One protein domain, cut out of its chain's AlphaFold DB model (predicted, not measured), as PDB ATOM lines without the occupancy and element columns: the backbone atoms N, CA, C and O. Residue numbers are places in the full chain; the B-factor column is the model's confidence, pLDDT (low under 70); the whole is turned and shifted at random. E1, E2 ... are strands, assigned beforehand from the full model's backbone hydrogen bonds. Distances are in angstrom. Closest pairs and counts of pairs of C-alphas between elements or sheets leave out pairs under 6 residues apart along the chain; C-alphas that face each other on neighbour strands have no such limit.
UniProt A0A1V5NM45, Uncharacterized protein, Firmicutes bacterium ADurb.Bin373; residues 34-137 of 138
ATOM      1  N   ARG A  34      23.715  56.755  25.834       62.09
ATOM      2  CA  ARG A  34      24.281  57.600  26.893       62.09
ATOM      3  C   ARG A  34      25.057  56.754  27.880       62.09
ATOM      4  O   ARG A  34      24.589  55.681  28.249       62.09
ATOM      5  N   GLY A  35      26.158  57.281  28.405       60.28
ATOM      6  CA  GLY A  35      26.925  56.564  29.412       60.28
ATOM      7  C   GLY A  35      27.868  57.404  30.261       60.28
ATOM      8  O   GLY A  35      28.139  58.571  29.989       60.28
ATOM      9  N   SER A  36      28.377  56.783  31.323       63.97
ATOM     10  CA  SER A  36      29.486  57.291  32.138       63.97
ATOM     11  C   SER A  36      30.275  56.107  32.684       63.97
ATOM     12  O   SER A  36      29.648  55.112  33.043       63.97
ATOM     13  N   LYS A  37      31.613  56.204  32.768       68.00
ATOM     14  CA  LYS A  37      32.483  55.138  33.307       68.00
ATOM     15  C   LYS A  37      32.106  53.762  32.740       68.00
ATOM     16  O   LYS A  37      31.506  52.948  33.435       68.00
ATOM     17  N   ASN A  38      32.362  53.570  31.443       78.25
ATOM     18  CA  ASN A  38      32.164  52.320  30.691       78.25
ATOM     19  C   ASN A  38      30.771  51.659  30.767       78.25
ATOM     20  O   ASN A  38      30.614  50.535  30.297       78.25
ATOM     21  N   THR A  39      29.772  52.355  31.309       84.88
ATOM     22  CA  THR A  39      28.382  51.911  31.384       84.88
ATOM     23  C   THR A  39      27.543  52.744  30.434       84.88
ATOM     24  O   THR A  39      27.567  53.972  30.529       84.88
ATOM     25  N   PHE A  40      26.787  52.091  29.558       84.25
ATOM     26  CA  PHE A  40      26.021  52.696  28.474       84.25
ATOM     27  C   PHE A  40      24.583  52.201  28.492       84.25
ATOM     28  O   PHE A  40      24.324  51.048  28.825       84.25
ATOM     29  N   ALA A  41      23.648  53.062  28.121       82.19
ATOM     30  CA  ALA A  41      22.235  52.747  28.021       82.19
ATOM     31  C   ALA A  41      21.669  53.259  26.699       82.19
ATOM     32  O   ALA A  41      22.094  54.299  26.189       82.19
ATOM     33  N   LEU A  42      20.681  52.540  26.172       77.31
ATOM     34  CA  LEU A  42      19.849  53.046  25.088       77.31
ATOM     35  C   LEU A  42      18.722  53.886  25.676       77.31
ATOM     36  O   LEU A  42      17.940  53.412  26.492       77.31
ATOM     37  N   GLU A  43      18.601  55.136  25.241       69.50
ATOM     38  CA  GLU A  43      17.534  56.021  25.708       69.50
ATOM     39  C   GLU A  43      16.450  56.144  24.626       69.50
ATOM     40  O   GLU A  43      16.351  57.152  23.918       69.50
ATOM     41  N   ASP A  44      15.613  55.111  24.467       68.12
ATOM     42  CA  ASP A  44      14.489  55.171  23.523       68.12
ATOM     43  C   ASP A  44      13.268  55.902  24.100       68.12
ATOM     44  O   ASP A  44      12.252  55.315  24.467       68.12
ATOM     45  N   LYS A  45      13.337  57.236  24.123       66.00
ATOM     46  CA  LYS A  45      12.238  58.106  24.598       66.00
ATOM     47  C   LYS A  45      10.941  57.971  23.804       66.00
ATOM     48  O   LYS A  45       9.896  58.429  24.258       66.00
ATOM     49  N   LEU A  46      11.019  57.403  22.603       65.00
ATOM     50  CA  LEU A  46       9.881  57.239  21.710       65.00
ATOM     51  C   LEU A  46       9.126  55.924  21.956       65.00
ATOM     52  O   LEU A  46       8.118  55.711  21.286       65.00
ATOM     53  N   LYS A  47       9.584  55.080  22.902       66.56
ATOM     54  CA  LYS A  47       8.983  53.778  23.247       66.56
ATOM     55  C   LYS A  47       8.675  52.934  22.010       66.56
ATOM     56  O   LYS A  47       7.584  52.383  21.860       66.56
ATOM     57  N   ARG A  48       9.611  52.915  21.065       66.94
ATOM     58  CA  ARG A  48       9.486  52.108  19.856       66.94
ATOM     59  C   ARG A  48       9.726  50.651  20.250       66.94
ATOM     60  O   ARG A  48      10.474  50.368  21.180       66.94
ATOM     61  N   ASP A  49       9.104  49.726  19.522       73.31
ATOM     62  CA  ASP A  49       9.315  48.282  19.696       73.31
ATOM     63  C   ASP A  49      10.697  47.880  19.143       73.31
ATOM     64  O   ASP A  49      10.839  47.321  18.053       73.31
ATOM     65  N   VAL A  50      11.746  48.308  19.851       76.69
ATOM     66  CA  VAL A  50      13.155  48.093  19.521       76.69
ATOM     67  C   VAL A  50      13.740  47.169  20.573       76.69
ATOM     68  O   VAL A  50      13.728  47.481  21.764       76.69
ATOM     69  N   CYS A  51      14.277  46.040  20.122       83.62
ATOM     70  CA  CYS A  51      14.991  45.102  20.975       83.62
ATOM     71  C   CYS A  51      16.495  45.177  20.702       83.62
ATOM     72  O   CYS A  51      16.890  45.493  19.584       83.62
ATOM     73  N   VAL A  52      17.333  44.854  21.680       86.38
ATOM     74  CA  VAL A  52      18.790  44.726  21.515       86.38
ATOM     75  C   VAL A  52      19.142  43.290  21.140       86.38
ATOM     76  O   VAL A  52      18.649  42.363  21.774       86.38
ATOM     77  N   SER A  53      19.986  43.107  20.123       88.69
ATOM     78  CA  SER A  53      20.520  41.797  19.719       88.69
ATOM     79  C   SER A  53      21.953  41.573  20.179       88.69
ATOM     80  O   SER A  53      22.307  40.466  20.582       88.69
ATOM     81  N   SER A  54      22.791  42.606  20.103       91.81
ATOM     82  CA  SER A  54      24.202  42.513  20.467       91.81
ATOM     83  C   SER A  54      24.770  43.852  20.921       91.81
ATOM     84  O   SER A  54      24.206  44.915  20.653       91.81
ATOM     85  N   VAL A  55      25.894  43.778  21.626       92.44
ATOM     86  CA  VAL A  55      26.775  44.910  21.909       92.44
ATOM     87  C   VAL A  55      28.153  44.539  21.400       92.44
ATOM     88  O   VAL A  55      28.678  43.489  21.764       92.44
ATOM     89  N   GLU A  56      28.724  45.406  20.582       93.31
ATOM     90  CA  GLU A  56      30.028  45.242  19.956       93.31
ATOM     91  C   GLU A  56      30.932  46.390  20.402       93.31
ATOM     92  O   GLU A  56      30.514  47.547  20.424       93.31
ATOM     93  N   VAL A  57      32.168  46.083  20.783       92.31
ATOM     94  CA  VAL A  57      33.160  47.079  21.192       92.31
ATOM     95  C   VAL A  57      34.416  46.916  20.362       92.31
ATOM     96  O   VAL A  57      35.037  45.850  20.337       92.31
ATOM     97  N   PHE A  58      34.814  48.007  19.726       92.00
ATOM     98  CA  PHE A  58      35.987  48.091  18.881       92.00
ATOM     99  C   PHE A  58      37.065  48.921  19.564       92.00
ATOM    100  O   PHE A  58      36.783  49.976  20.126       92.00
ATOM    101  N   GLU A  59      38.312  48.465  19.507       91.31
ATOM    102  CA  GLU A  59      39.451  49.316  19.850       91.31
ATOM    103  C   GLU A  59      39.694  50.306  18.706       91.31
ATOM    104  O   GLU A  59      39.706  49.902  17.542       91.31
ATOM    105  N   CYS A  60      39.934  51.577  19.020       85.62
ATOM    106  CA  CYS A  60      40.192  52.621  18.033       85.62
ATOM    107  C   CYS A  60      41.603  53.210  18.158       85.62
ATOM    108  O   CYS A  60      42.281  53.106  19.184       85.62
ATOM    109  N   ASP A  61      42.079  53.843  17.086       85.50
ATOM    110  CA  ASP A  61      43.240  54.728  17.153       85.50
ATOM    111  C   ASP A  61      42.887  56.102  17.757       85.50
ATOM    112  O   ASP A  61      41.733  56.401  18.059       85.50
ATOM    113  N   SER A  62      43.886  56.977  17.912       79.88
ATOM    114  CA  SER A  62      43.689  58.328  18.461       79.88
ATOM    115  C   SER A  62      42.818  59.242  17.587       79.88
ATOM    116  O   SER A  62      42.539  60.371  17.982       79.88
ATOM    117  N   LYS A  63      42.440  58.803  16.380       79.88
ATOM    118  CA  LYS A  63      41.557  59.516  15.451       79.88
ATOM    119  C   LYS A  63      40.136  58.937  15.450       79.88
ATOM    120  O   LYS A  63      39.310  59.414  14.681       79.88
ATOM    121  N   GLY A  64      39.851  57.938  16.292       76.75
ATOM    122  CA  GLY A  64      38.553  57.264  16.338       76.75
ATOM    123  C   GLY A  64      38.354  56.233  15.227       76.75
ATOM    124  O   GLY A  64      37.234  55.786  15.014       76.75
ATOM    125  N   ILE A  65      39.410  55.842  14.507       81.56
ATOM    126  CA  ILE A  65      39.314  54.814  13.470       81.56
ATOM    127  C   ILE A  65      39.390  53.443  14.140       81.56
ATOM    128  O   ILE A  65      40.374  53.133  14.818       81.56
ATOM    129  N   SER A  66      38.357  52.623  13.929       85.81
ATOM    130  CA  SER A  66      38.290  51.248  14.431       85.81
ATOM    131  C   SER A  66      39.460  50.409  13.911       85.81
ATOM    132  O   SER A  66      39.723  50.344  12.709       85.81
ATOM    133  N   LYS A  67      40.171  49.763  14.837       87.94
ATOM    134  CA  LYS A  67      41.258  48.812  14.575       87.94
ATOM    135  C   LYS A  67      40.779  47.365  14.584       87.94
ATOM    136  O   LYS A  67      41.406  46.523  13.947       87.94
ATOM    137  N   GLY A  68      39.707  47.064  15.316       90.62
ATOM    138  CA  GLY A  68      39.153  45.715  15.392       90.62
ATOM    139  C   GLY A  68      38.176  45.512  16.544       90.62
ATOM    140  O   GLY A  68      38.238  46.209  17.555       90.62
ATOM    141  N   LEU A  69      37.286  44.533  16.368       93.94
ATOM    142  CA  LEU A  69      36.326  44.075  17.371       93.94
ATOM    143  C   LEU A  69      37.073  43.334  18.485       93.94
ATOM    144  O   LEU A  69      37.783  42.364  18.222       93.94
ATOM    145  N   VAL A  70      36.928  43.802  19.723       94.81
ATOM    146  CA  VAL A  70      37.656  43.273  20.889       94.81
ATOM    147  C   VAL A  70      36.741  42.698  21.961       94.81
ATOM    148  O   VAL A  70      37.201  41.908  22.787       94.81
ATOM    149  N   TRP A  71      35.457  43.055  21.939       95.75
ATOM    150  CA  TRP A  71      34.453  42.478  22.819       95.75
ATOM    151  C   TRP A  71      33.086  42.463  22.150       95.75
ATOM    152  O   TRP A  71      32.706  43.418  21.478       95.75
ATOM    153  N   GLU A  72      32.361  41.368  22.330       95.75
ATOM    154  CA  GLU A  72      31.019  41.203  21.800       95.75
ATOM    155  C   GLU A  72      30.188  40.328  22.734       95.75
ATOM    156  O   GLU A  72      30.582  39.204  23.072       95.75
ATOM    157  N   ILE A  73      29.001  40.820  23.083       95.62
ATOM    158  CA  ILE A  73      27.950  40.035  23.729       95.62
ATOM    159  C   ILE A  73      26.712  39.987  22.839       95.62
ATOM    160  O   ILE A  73      26.353  40.972  22.196       95.62
ATOM    161  N   GLN A  74      26.040  38.841  22.814       94.88
ATOM    162  CA  GLN A  74      24.818  38.616  22.046       94.88
ATOM    163  C   GLN A  74      23.708  38.080  22.946       94.88
ATOM    164  O   GLN A  74      23.971  37.472  23.983       94.88
ATOM    165  N   THR A  75      22.463  38.269  22.528       92.94
ATOM    166  CA  THR A  75      21.298  37.641  23.145       92.94
ATOM    167  C   THR A  75      20.384  37.053  22.077       92.94
ATOM    168  O   THR A  75      20.291  37.562  20.961       92.94
ATOM    169  N   ASN A  76      19.703  35.965  22.431       90.25
ATOM    170  CA  ASN A  76      18.602  35.419  21.635       90.25
ATOM    171  C   ASN A  76      17.237  35.868  22.189       90.25
ATOM    172  O   ASN A  76      16.196  35.508  21.640       90.25
ATOM    173  N   GLU A  77      17.235  36.617  23.294       88.69
ATOM    174  CA  GLU A  77      16.036  37.124  23.943       88.69
ATOM    175  C   GLU A  77      15.642  38.492  23.383       88.69
ATOM    176  O   GLU A  77      16.462  39.263  22.883       88.69
ATOM    177  N   LYS A  78      14.356  38.824  23.490       85.38
ATOM    178  CA  LYS A  78      13.856  40.153  23.142       85.38
ATOM    179  C   LYS A  78      14.081  41.098  24.317       85.38
ATOM    180  O   LYS A  78      13.238  41.173  25.205       85.38
ATOM    181  N   ILE A  79      15.215  41.798  24.322       87.31
ATOM    182  CA  ILE A  79      15.555  42.777  25.363       87.31
ATOM    183  C   ILE A  79      15.114  44.175  24.922       87.31
ATOM    184  O   ILE A  79      15.732  44.716  24.003       87.31
ATOM    185  N   PRO A  80      14.084  44.784  25.538       84.44
ATOM    186  CA  PRO A  80      13.613  46.108  25.143       84.44
ATOM    187  C   PRO A  80      14.691  47.176  25.338       84.44
ATOM    188  O   PRO A  80      15.301  47.265  26.404       84.44
ATOM    189  N   ALA A  81      14.884  48.026  24.328       79.25
ATOM    190  CA  ALA A  81      15.869  49.104  24.364       79.25
ATOM    191  C   ALA A  81      15.619  50.105  25.506       79.25
ATOM    192  O   ALA A  81      16.577  50.627  26.062       79.25
ATOM    193  N   GLU A  82      14.359  50.343  25.890       76.44
ATOM    194  CA  GLU A  82      13.986  51.299  26.950       76.44
ATOM    195  C   GLU A  82      14.574  50.979  28.334       76.44
ATOM    196  O   GLU A  82      14.756  51.890  29.138       76.44
ATOM    197  N   ASN A  83      14.891  49.710  28.600       75.75
ATOM    198  CA  ASN A  83      15.431  49.246  29.880       75.75
ATOM    199  C   ASN A  83      16.862  48.719  29.737       75.75
ATOM    200  O   ASN A  83      17.380  48.067  30.645       75.75
ATOM    201  N   PHE A  84      17.496  48.943  28.583       86.19
ATOM    202  CA  PHE A  84      18.797  48.366  28.303       86.19
ATOM    203  C   PHE A  84      19.929  49.234  28.849       86.19
ATOM    204  O   PHE A  84      20.091  50.391  28.455       86.19
ATOM    205  N   GLN A  85      20.752  48.627  29.699       88.94
ATOM    206  CA  GLN A  85      22.012  49.168  30.185       88.94
ATOM    207  C   GLN A  85      23.076  48.065  30.153       88.94
ATOM    208  O   GLN A  85      22.792  46.911  30.469       88.94
ATOM    209  N   VAL A  86      24.302  48.423  29.782       89.25
ATOM    210  CA  VAL A  86      25.444  47.513  29.704       89.25
ATOM    211  C   VAL A  86      26.702  48.194  30.221       89.25
ATOM    212  O   VAL A  86      27.002  49.326  29.849       89.25
ATOM    213  N   THR A  87      27.462  47.482  31.045       90.81
ATOM    214  CA  THR A  87      28.819  47.861  31.438       90.81
ATOM    215  C   THR A  87      29.802  47.060  30.598       90.81
ATOM    216  O   THR A  87      29.742  45.833  30.567       90.81
ATOM    217  N   VAL A  88      30.715  47.726  29.892       88.62
ATOM    218  CA  VAL A  88      31.707  47.031  29.061       88.62
ATOM    219  C   VAL A  88      32.596  46.145  29.932       88.62
ATOM    220  O   VAL A  88      33.177  46.623  30.907       88.62
ATOM    221  N   GLY A  89      32.723  44.873  29.541       86.25
ATOM    222  CA  GLY A  89      33.436  43.836  30.295       86.25
ATOM    223  C   GLY A  89      32.543  43.027  31.243       86.25
ATOM    224  O   GLY A  89      32.980  41.995  31.748       86.25
ATOM    225  N   GLU A  90      31.287  43.436  31.444       90.69
ATOM    226  CA  GLU A  90      30.286  42.682  32.200       90.69
ATOM    227  C   GLU A  90      29.280  42.029  31.250       90.69
ATOM    228  O   GLU A  90      28.842  42.630  30.270       90.69
ATOM    229  N   ILE A  91      28.900  40.785  31.544       91.81
ATOM    230  CA  ILE A  91      27.932  40.026  30.746       91.81
ATOM    231  C   ILE A  91      26.615  39.977  31.535       91.81
ATOM    232  O   ILE A  91      26.556  39.279  32.552       91.81
ATOM    233  N   PRO A  92      25.559  40.700  31.113       91.38
ATOM    234  CA  PRO A  92      24.243  40.587  31.737       91.38
ATOM    235  C   PRO A  92      23.687  39.160  31.616       91.38
ATOM    236  O   PRO A  92      23.993  38.460  30.653       91.38
ATOM    237  N   SER A  93      22.814  38.739  32.538       90.19
ATOM    238  CA  SER A  93      22.293  37.356  32.607       90.19
ATOM    239  C   SER A  93      21.645  36.847  31.318       90.19
ATOM    240  O   SER A  93      21.689  35.654  31.037       90.19
ATOM    241  N   ASN A  94      21.047  37.750  30.543       93.06
ATOM    242  CA  ASN A  94      20.300  37.415  29.331       93.06
ATOM    243  C   ASN A  94      21.189  37.440  28.079       93.06
ATOM    244  O   ASN A  94      20.700  37.293  26.961       93.06
ATOM    245  N   PHE A  95      22.490  37.669  28.249       94.12
ATOM    246  CA  PHE A  95      23.473  37.732  27.183       94.12
ATOM    247  C   PHE A  95      24.527  36.643  27.361       94.12
ATOM    248  O   PHE A  95      24.769  36.128  28.450       94.12
ATOM    249  N   TYR A  96      25.195  36.316  26.265       94.19
ATOM    250  CA  TYR A  96      26.359  35.449  26.250       94.19
ATOM    251  C   TYR A  96      27.487  36.113  25.462       94.19
ATOM    252  O   TYR A  96      27.255  36.818  24.479       94.19
ATOM    253  N   GLN A  97      28.727  35.891  25.895       95.19
ATOM    254  CA  GLN A  97      29.897  36.479  25.248       95.19
ATOM    255  C   GLN A  97      30.296  35.674  24.011       95.19
ATOM    256  O   GLN A  97      30.506  34.461  24.081       95.19
ATOM    257  N   LYS A  98      30.412  36.368  22.879       95.75
ATOM    258  CA  LYS A  98      30.999  35.838  21.644       95.75
ATOM    259  C   LYS A  98      32.486  36.143  21.571       95.75
ATOM    260  O   LYS A  98      33.258  35.266  21.183       95.75
ATOM    261  N   ILE A  99      32.874  37.363  21.951       94.44
ATOM    262  CA  ILE A  99      34.257  37.832  21.888       94.44
ATOM    263  C   ILE A  99      34.642  38.494  23.216       94.44
ATOM    264  O   ILE A  99      33.902  39.344  23.704       94.44
ATOM    265  N   PRO A 100      35.801  38.140  23.792       93.19
ATOM    266  CA  PRO A 100      36.537  36.913  23.489       93.19
ATOM    267  C   PRO A 100      35.676  35.677  23.824       93.19
ATOM    268  O   PRO A 100      34.688  35.772  24.549       93.19
ATOM    269  N   SER A 101      36.005  34.496  23.311       87.25
ATOM    270  CA  SER A 101      35.309  33.287  23.761       87.25
ATOM    271  C   SER A 101      35.669  32.978  25.220       87.25
ATOM    272  O   SER A 101      36.811  33.168  25.662       87.25
ATOM    273  N   LEU A 102      34.688  32.490  25.984       81.38
ATOM    274  CA  LEU A 102      34.943  31.976  27.331       81.38
ATOM    275  C   LEU A 102      36.012  30.865  27.277       81.38
ATOM    276  O   LEU A 102      36.023  30.086  26.320       81.38
ATOM    277  N   PRO A 103      36.917  30.779  28.272       83.12
ATOM    278  CA  PRO A 103      36.855  31.396  29.606       83.12
ATOM    279  C   PRO A 103      37.469  32.804  29.712       83.12
ATOM    280  O   PRO A 103      37.645  33.315  30.816       83.12
ATOM    281  N   THR A 104      37.830  33.435  28.595       89.88
ATOM    282  CA  THR A 104      38.489  34.747  28.623       89.88
ATOM    283  C   THR A 104      37.480  35.842  28.963       89.88
ATOM    284  O   THR A 104      36.416  35.914  28.353       89.88
ATOM    285  N   VAL A 105      37.818  36.721  29.905       86.44
ATOM    286  CA  VAL A 105      37.033  37.925  30.226       86.44
ATOM    287  C   VAL A 105      37.690  39.131  29.564       86.44
ATOM    288  O   VAL A 105      38.917  39.247  29.552       86.44
ATOM    289  N   PHE A 106      36.882  40.020  28.992       90.69
ATOM    290  CA  PHE A 106      37.386  41.276  28.451       90.69
ATOM    291  C   PHE A 106      37.610  42.303  29.562       90.69
ATOM    292  O   PHE A 106      36.715  42.575  30.358       90.69
ATOM    293  N   TYR A 107      38.792  42.917  29.558       86.88
ATOM    294  CA  TYR A 107      39.133  44.032  30.434       86.88
ATOM    295  C   TYR A 107      39.530  45.239  29.576       86.88
ATOM    296  O   TYR A 107      40.542  45.161  28.867       86.88
ATOM    297  N   PRO A 108      38.767  46.348  29.621       84.69
ATOM    298  CA  PRO A 108      39.168  47.593  28.981       84.69
ATOM    299  C   PRO A 108      40.540  48.057  29.487       84.69
ATOM    300  O   PRO A 108      40.859  47.928  30.672       84.69
ATOM    301  N   LYS A 109      41.366  48.594  28.588       85.69
ATOM    302  CA  LYS A 109      42.722  49.061  28.905       85.69
ATOM    303  C   LYS A 109      42.724  50.563  29.136       85.69
ATOM    304  O   LYS A 109      42.136  51.316  28.365       85.69
ATOM    305  N   GLU A 110      43.404  50.994  30.192       81.94
ATOM    306  CA  GLU A 110      43.532  52.415  30.519       81.94
ATOM    307  C   GLU A 110      44.208  53.180  29.373       81.94
ATOM    308  O   GLU A 110      45.193  52.713  28.798       81.94
ATOM    309  N   GLY A 111      43.658  54.345  29.023       78.94
ATOM    310  CA  GLY A 111      44.195  55.203  27.963       78.94
ATOM    311  C   GLY A 111      43.873  54.750  26.535       78.94
ATOM    312  O   GLY A 111      44.368  55.355  25.585       78.94
ATOM    313  N   VAL A 112      43.041  53.720  26.360       82.19
ATOM    314  CA  VAL A 112      42.586  53.254  25.044       82.19
ATOM    315  C   VAL A 112      41.207  53.834  24.715       82.19
ATOM    316  O   VAL A 112      40.327  53.901  25.576       82.19
ATOM    317  N   LEU A 113      41.044  54.279  23.462       84.31
ATOM    318  CA  LEU A 113      39.764  54.706  22.902       84.31
ATOM    319  C   LEU A 113      39.006  53.490  22.381       84.31
ATOM    320  O   LEU A 113      39.562  52.695  21.620       84.31
ATOM    321  N   TYR A 114      37.733  53.402  22.735       86.06
ATOM    322  CA  TYR A 114      36.831  52.373  22.249       86.06
ATOM    323  C   TYR A 114      35.610  52.993  21.571       86.06
ATOM    324  O   TYR A 114      35.117  54.033  22.012       86.06
ATOM    325  N   ASP A 115      35.129  52.337  20.521       87.38
ATOM    326  CA  ASP A 115      33.820  52.571  19.905       87.38
ATOM    327  C   ASP A 115      32.875  51.454  20.355       87.38
ATOM    328  O   ASP A 115      33.213  50.274  20.232       87.38
ATOM    329  N   ILE A 116      31.728  51.813  20.924       88.25
ATOM    330  CA  ILE A 116      30.690  50.873  21.341       88.25
ATOM    331  C   ILE A 116      29.485  51.003  20.422       88.25
ATOM    332  O   ILE A 116      28.890  52.068  20.298       88.25
ATOM    333  N   LEU A 117      29.083  49.882  19.837       87.25
ATOM    334  CA  LEU A 117      27.923  49.743  18.974       87.25
ATOM    335  C   LEU A 117      26.882  48.866  19.675       87.25
ATOM    336  O   LEU A 117      27.157  47.715  20.013       87.25
ATOM    337  N   ILE A 118      25.673  49.388  19.881       86.62
ATOM    338  CA  ILE A 118      24.548  48.602  20.402       86.62
ATOM    339  C   ILE A 118      23.641  48.266  19.223       86.62
ATOM    340  O   ILE A 118      23.022  49.150  18.633       86.62
ATOM    341  N   VAL A 119      23.558  46.991  18.856       84.81
ATOM    342  CA  VAL A 119      22.844  46.551  17.656       84.81
ATOM    343  C   VAL A 119      21.386  46.229  17.998       84.81
ATOM    344  O   VAL A 119      21.126  45.386  18.860       84.81
ATOM    345  N   PRO A 120      20.411  46.867  17.328       77.31
ATOM    346  CA  PRO A 120      19.005  46.564  17.525       77.31
ATOM    347  C   PRO A 120      18.525  45.400  16.634       77.31
ATOM    348  O   PRO A 120      18.719  45.414  15.416       77.31
ATOM    349  N   ALA A 121      17.794  44.442  17.212       71.62
ATOM    350  CA  ALA A 121      16.969  43.477  16.487       71.62
ATOM    351  C   ALA A 121      15.699  44.169  15.958       71.62
ATOM    352  O   ALA A 121      14.906  44.728  16.718       71.62
ATOM    353  N   ARG A 122      15.494  44.159  14.635       59.44
ATOM    354  CA  ARG A 122      14.399  44.898  13.979       59.44
ATOM    355  C   ARG A 122      13.035  44.203  14.104       59.44
ATOM    356  O   ARG A 122      12.886  43.075  13.643       59.44
ATOM    357  N   MET A 123      12.019  44.952  14.552       49.06
ATOM    358  CA  MET A 123      10.603  44.761  14.172       49.06
ATOM    359  C   MET A 123       9.987  45.969  13.418       49.06
ATOM    360  O   MET A 123       8.886  45.849  12.892       49.06
ATOM    361  N   ALA A 124      10.683  47.110  13.273       45.47
ATOM    362  CA  ALA A 124      10.147  48.333  12.638       45.47
ATOM    363  C   ALA A 124      11.207  49.069  11.760       45.47
ATOM    364  O   ALA A 124      12.360  48.626  11.739       45.47
ATOM    365  N   PRO A 125      10.844  50.115  10.969       48.75
ATOM    366  CA  PRO A 125      11.551  50.508   9.745       48.75
ATOM    367  C   PRO A 125      13.003  50.926   9.983       48.75
ATOM    368  O   PRO A 125      13.377  51.368  11.062       48.75
ATOM    369  N   SER A 126      13.812  50.752   8.939       52.06
ATOM    370  CA  SER A 126      15.274  50.814   8.921       52.06
ATOM    371  C   SER A 126      15.883  51.970   9.720       52.06
ATOM    372  O   SER A 126      16.092  53.070   9.207       52.06
ATOM    373  N   PHE A 127      16.242  51.672  10.959       57.81
ATOM    374  CA  PHE A 127      17.109  52.494  11.784       57.81
ATOM    375  C   PHE A 127      18.529  51.942  11.718       57.81
ATOM    376  O   PHE A 127      18.732  50.725  11.600       57.81
ATOM    377  N   GLY A 128      19.500  52.854  11.675       60.22
ATOM    378  CA  GLY A 128      20.909  52.501  11.810       60.22
ATOM    379  C   GLY A 128      21.204  52.123  13.264       60.22
ATOM    380  O   GLY A 128      20.521  52.626  14.162       60.22
ATOM    381  N   PRO A 129      22.175  51.232  13.512       68.19
ATOM    382  CA  PRO A 129      22.562  50.886  14.869       68.19
ATOM    383  C   PRO A 129      23.210  52.101  15.565       68.19
ATOM    384  O   PRO A 129      24.031  52.798  14.957       68.19
ATOM    385  N   PRO A 130      22.818  52.406  16.808       74.75
ATOM    386  CA  PRO A 130      23.408  53.494  17.576       74.75
ATOM    387  C   PRO A 130      24.780  53.126  18.160       74.75
ATOM    388  O   PRO A 130      24.999  51.989  18.580       74.75
ATOM    389  N   HIS A 131      25.692  54.100  18.195       81.12
ATOM    390  CA  HIS A 131      27.056  53.941  18.710       81.12
ATOM    391  C   HIS A 131      27.552  55.183  19.461       81.12
ATOM    392  O   HIS A 131      27.016  56.280  19.277       81.12
ATOM    393  N   GLU A 132      28.570  55.005  20.303       81.31
ATOM    394  CA  GLU A 132      29.219  56.053  21.100       81.31
ATOM    395  C   GLU A 132      30.704  55.721  21.331       81.31
ATOM    396  O   GLU A 132      31.100  54.561  21.318       81.31
ATOM    397  N   TYR A 133      31.539  56.734  21.570       80.75
ATOM    398  CA  TYR A 133      32.960  56.547  21.874       80.75
ATOM    399  C   TYR A 133      33.237  56.772  23.357       80.75
ATOM    400  O   TYR A 133      32.677  57.687  23.963       80.75
ATOM    401  N   PHE A 134      34.170  56.011  23.931       79.69
ATOM    402  CA  PHE A 134      34.634  56.250  25.296       79.69
ATOM    403  C   PHE A 134      36.127  55.985  25.481       79.69
ATOM    404  O   PHE A 134      36.704  55.064  24.904       79.69
ATOM    405  N   TYR A 135      36.742  56.784  26.352       79.88
ATOM    406  CA  TYR A 135      38.081  56.532  26.873       79.88
ATOM    407  C   TYR A 135      37.975  55.799  28.201       79.88
ATOM    408  O   TYR A 135      37.277  56.255  29.111       79.88
ATOM    409  N   TYR A 136      38.679  54.677  28.325       76.69
ATOM    410  CA  TYR A 136      38.735  53.975  29.597       76.69
ATOM    411  C   TYR A 136      39.782  54.610  30.521       76.69
ATOM    412  O   TYR A 136      40.969  54.670  30.196       76.69
ATOM    413  N   ILE A 137      39.313  55.096  31.670       71.31
ATOM    414  CA  ILE A 137      40.095  55.717  32.745       71.31
ATOM    415  C   ILE A 137      39.603  55.076  34.050       71.31
ATOM    416  O   ILE A 137      38.389  54.990  34.250       71.31
TER     417      ILE A 137
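This is residues 34 to 137 of the 138 residues of an uncharacterized protein of Firmicutes bacterium ADurb.Bin373 (UniProt A0A1V5NM45). Two sheets make a sandwich: a large, strongly twisted sheet of five strands, with a small sheet of three short strands, E1, E2 and E5, over part of one of its faces. E4, the longest strand, bends sharply near its end, and from there the chain passes over to the small sheet, while a long link, residues 100 to 112, runs from edge strand E6 to E7 at one end of the sandwich. The printed part has 104 residues with eight named strands, E1 to E8 in order, and no named helix: all strand. The large sheet has the order E6, E4, E3, E7, E8, the small one E1, E2, E5, both antiparallel. The whole is compact, with a radius of gyration of the C-alphas of 13.5 A, and spans 36 by 31 by 21 A.

Find C-alpha 34 at (24.281, 57.600, 26.893), where E1 begins; it runs to residue 36. E2 follows at residues 39 to 42. Go on to C-alpha 51 at (14.991, 45.102, 20.975), from which E3 runs 26.5 A to residue 60. E4, residues 66 to 80, measures 27.4 A and bends by 102 degrees at residue 77. E5 is residues 85 to 87 and E6 residues 96 to 99. E7, residues 113 to 121, measures 26.2 A, and E8, residues 131 to 135, ends at C-alpha 135 at (38.081, 56.532, 26.873).

Start in the large sheet with the hairpin E3 and E4, where N 55 and O 73 are 2.9 A apart, within hydrogen-bond range. On the other side of E3, look for E7, with N 56 and O 117 at 2.8 A. E7 and E8 form a hairpin, with N 116 and O 132 at 2.8 A; beside E4, edge strand E6 has N 98 and O 72 at 2.8 A. In the small sheet, the hairpin E1 and E2 has N 41 and O 34 at 2.8 A, and E2 and E5 have N 40 and O 86 at 2.8 A. The facing parts of the two sheets are 9.3 A centre to centre, their best planes 29 degrees apart and their strands at 42 degrees. Between the sheets, the closest C-alphas of E1 and E8 are those of Arg 34 and Glu 132, 7.8 A apart; E3 and E5 are only just apart, at 8.3 A.

The C-alphas farthest apart are those of Glu 110 and Pro 125, at 38.2 A. The printed part has no cut, and the link E6 to E7 is long, with 13 residues. The mean pLDDT of the printed part is 81.8; look for values under 70 at residues 34 to 37, 43 to 48 and 122 to 129 of this model.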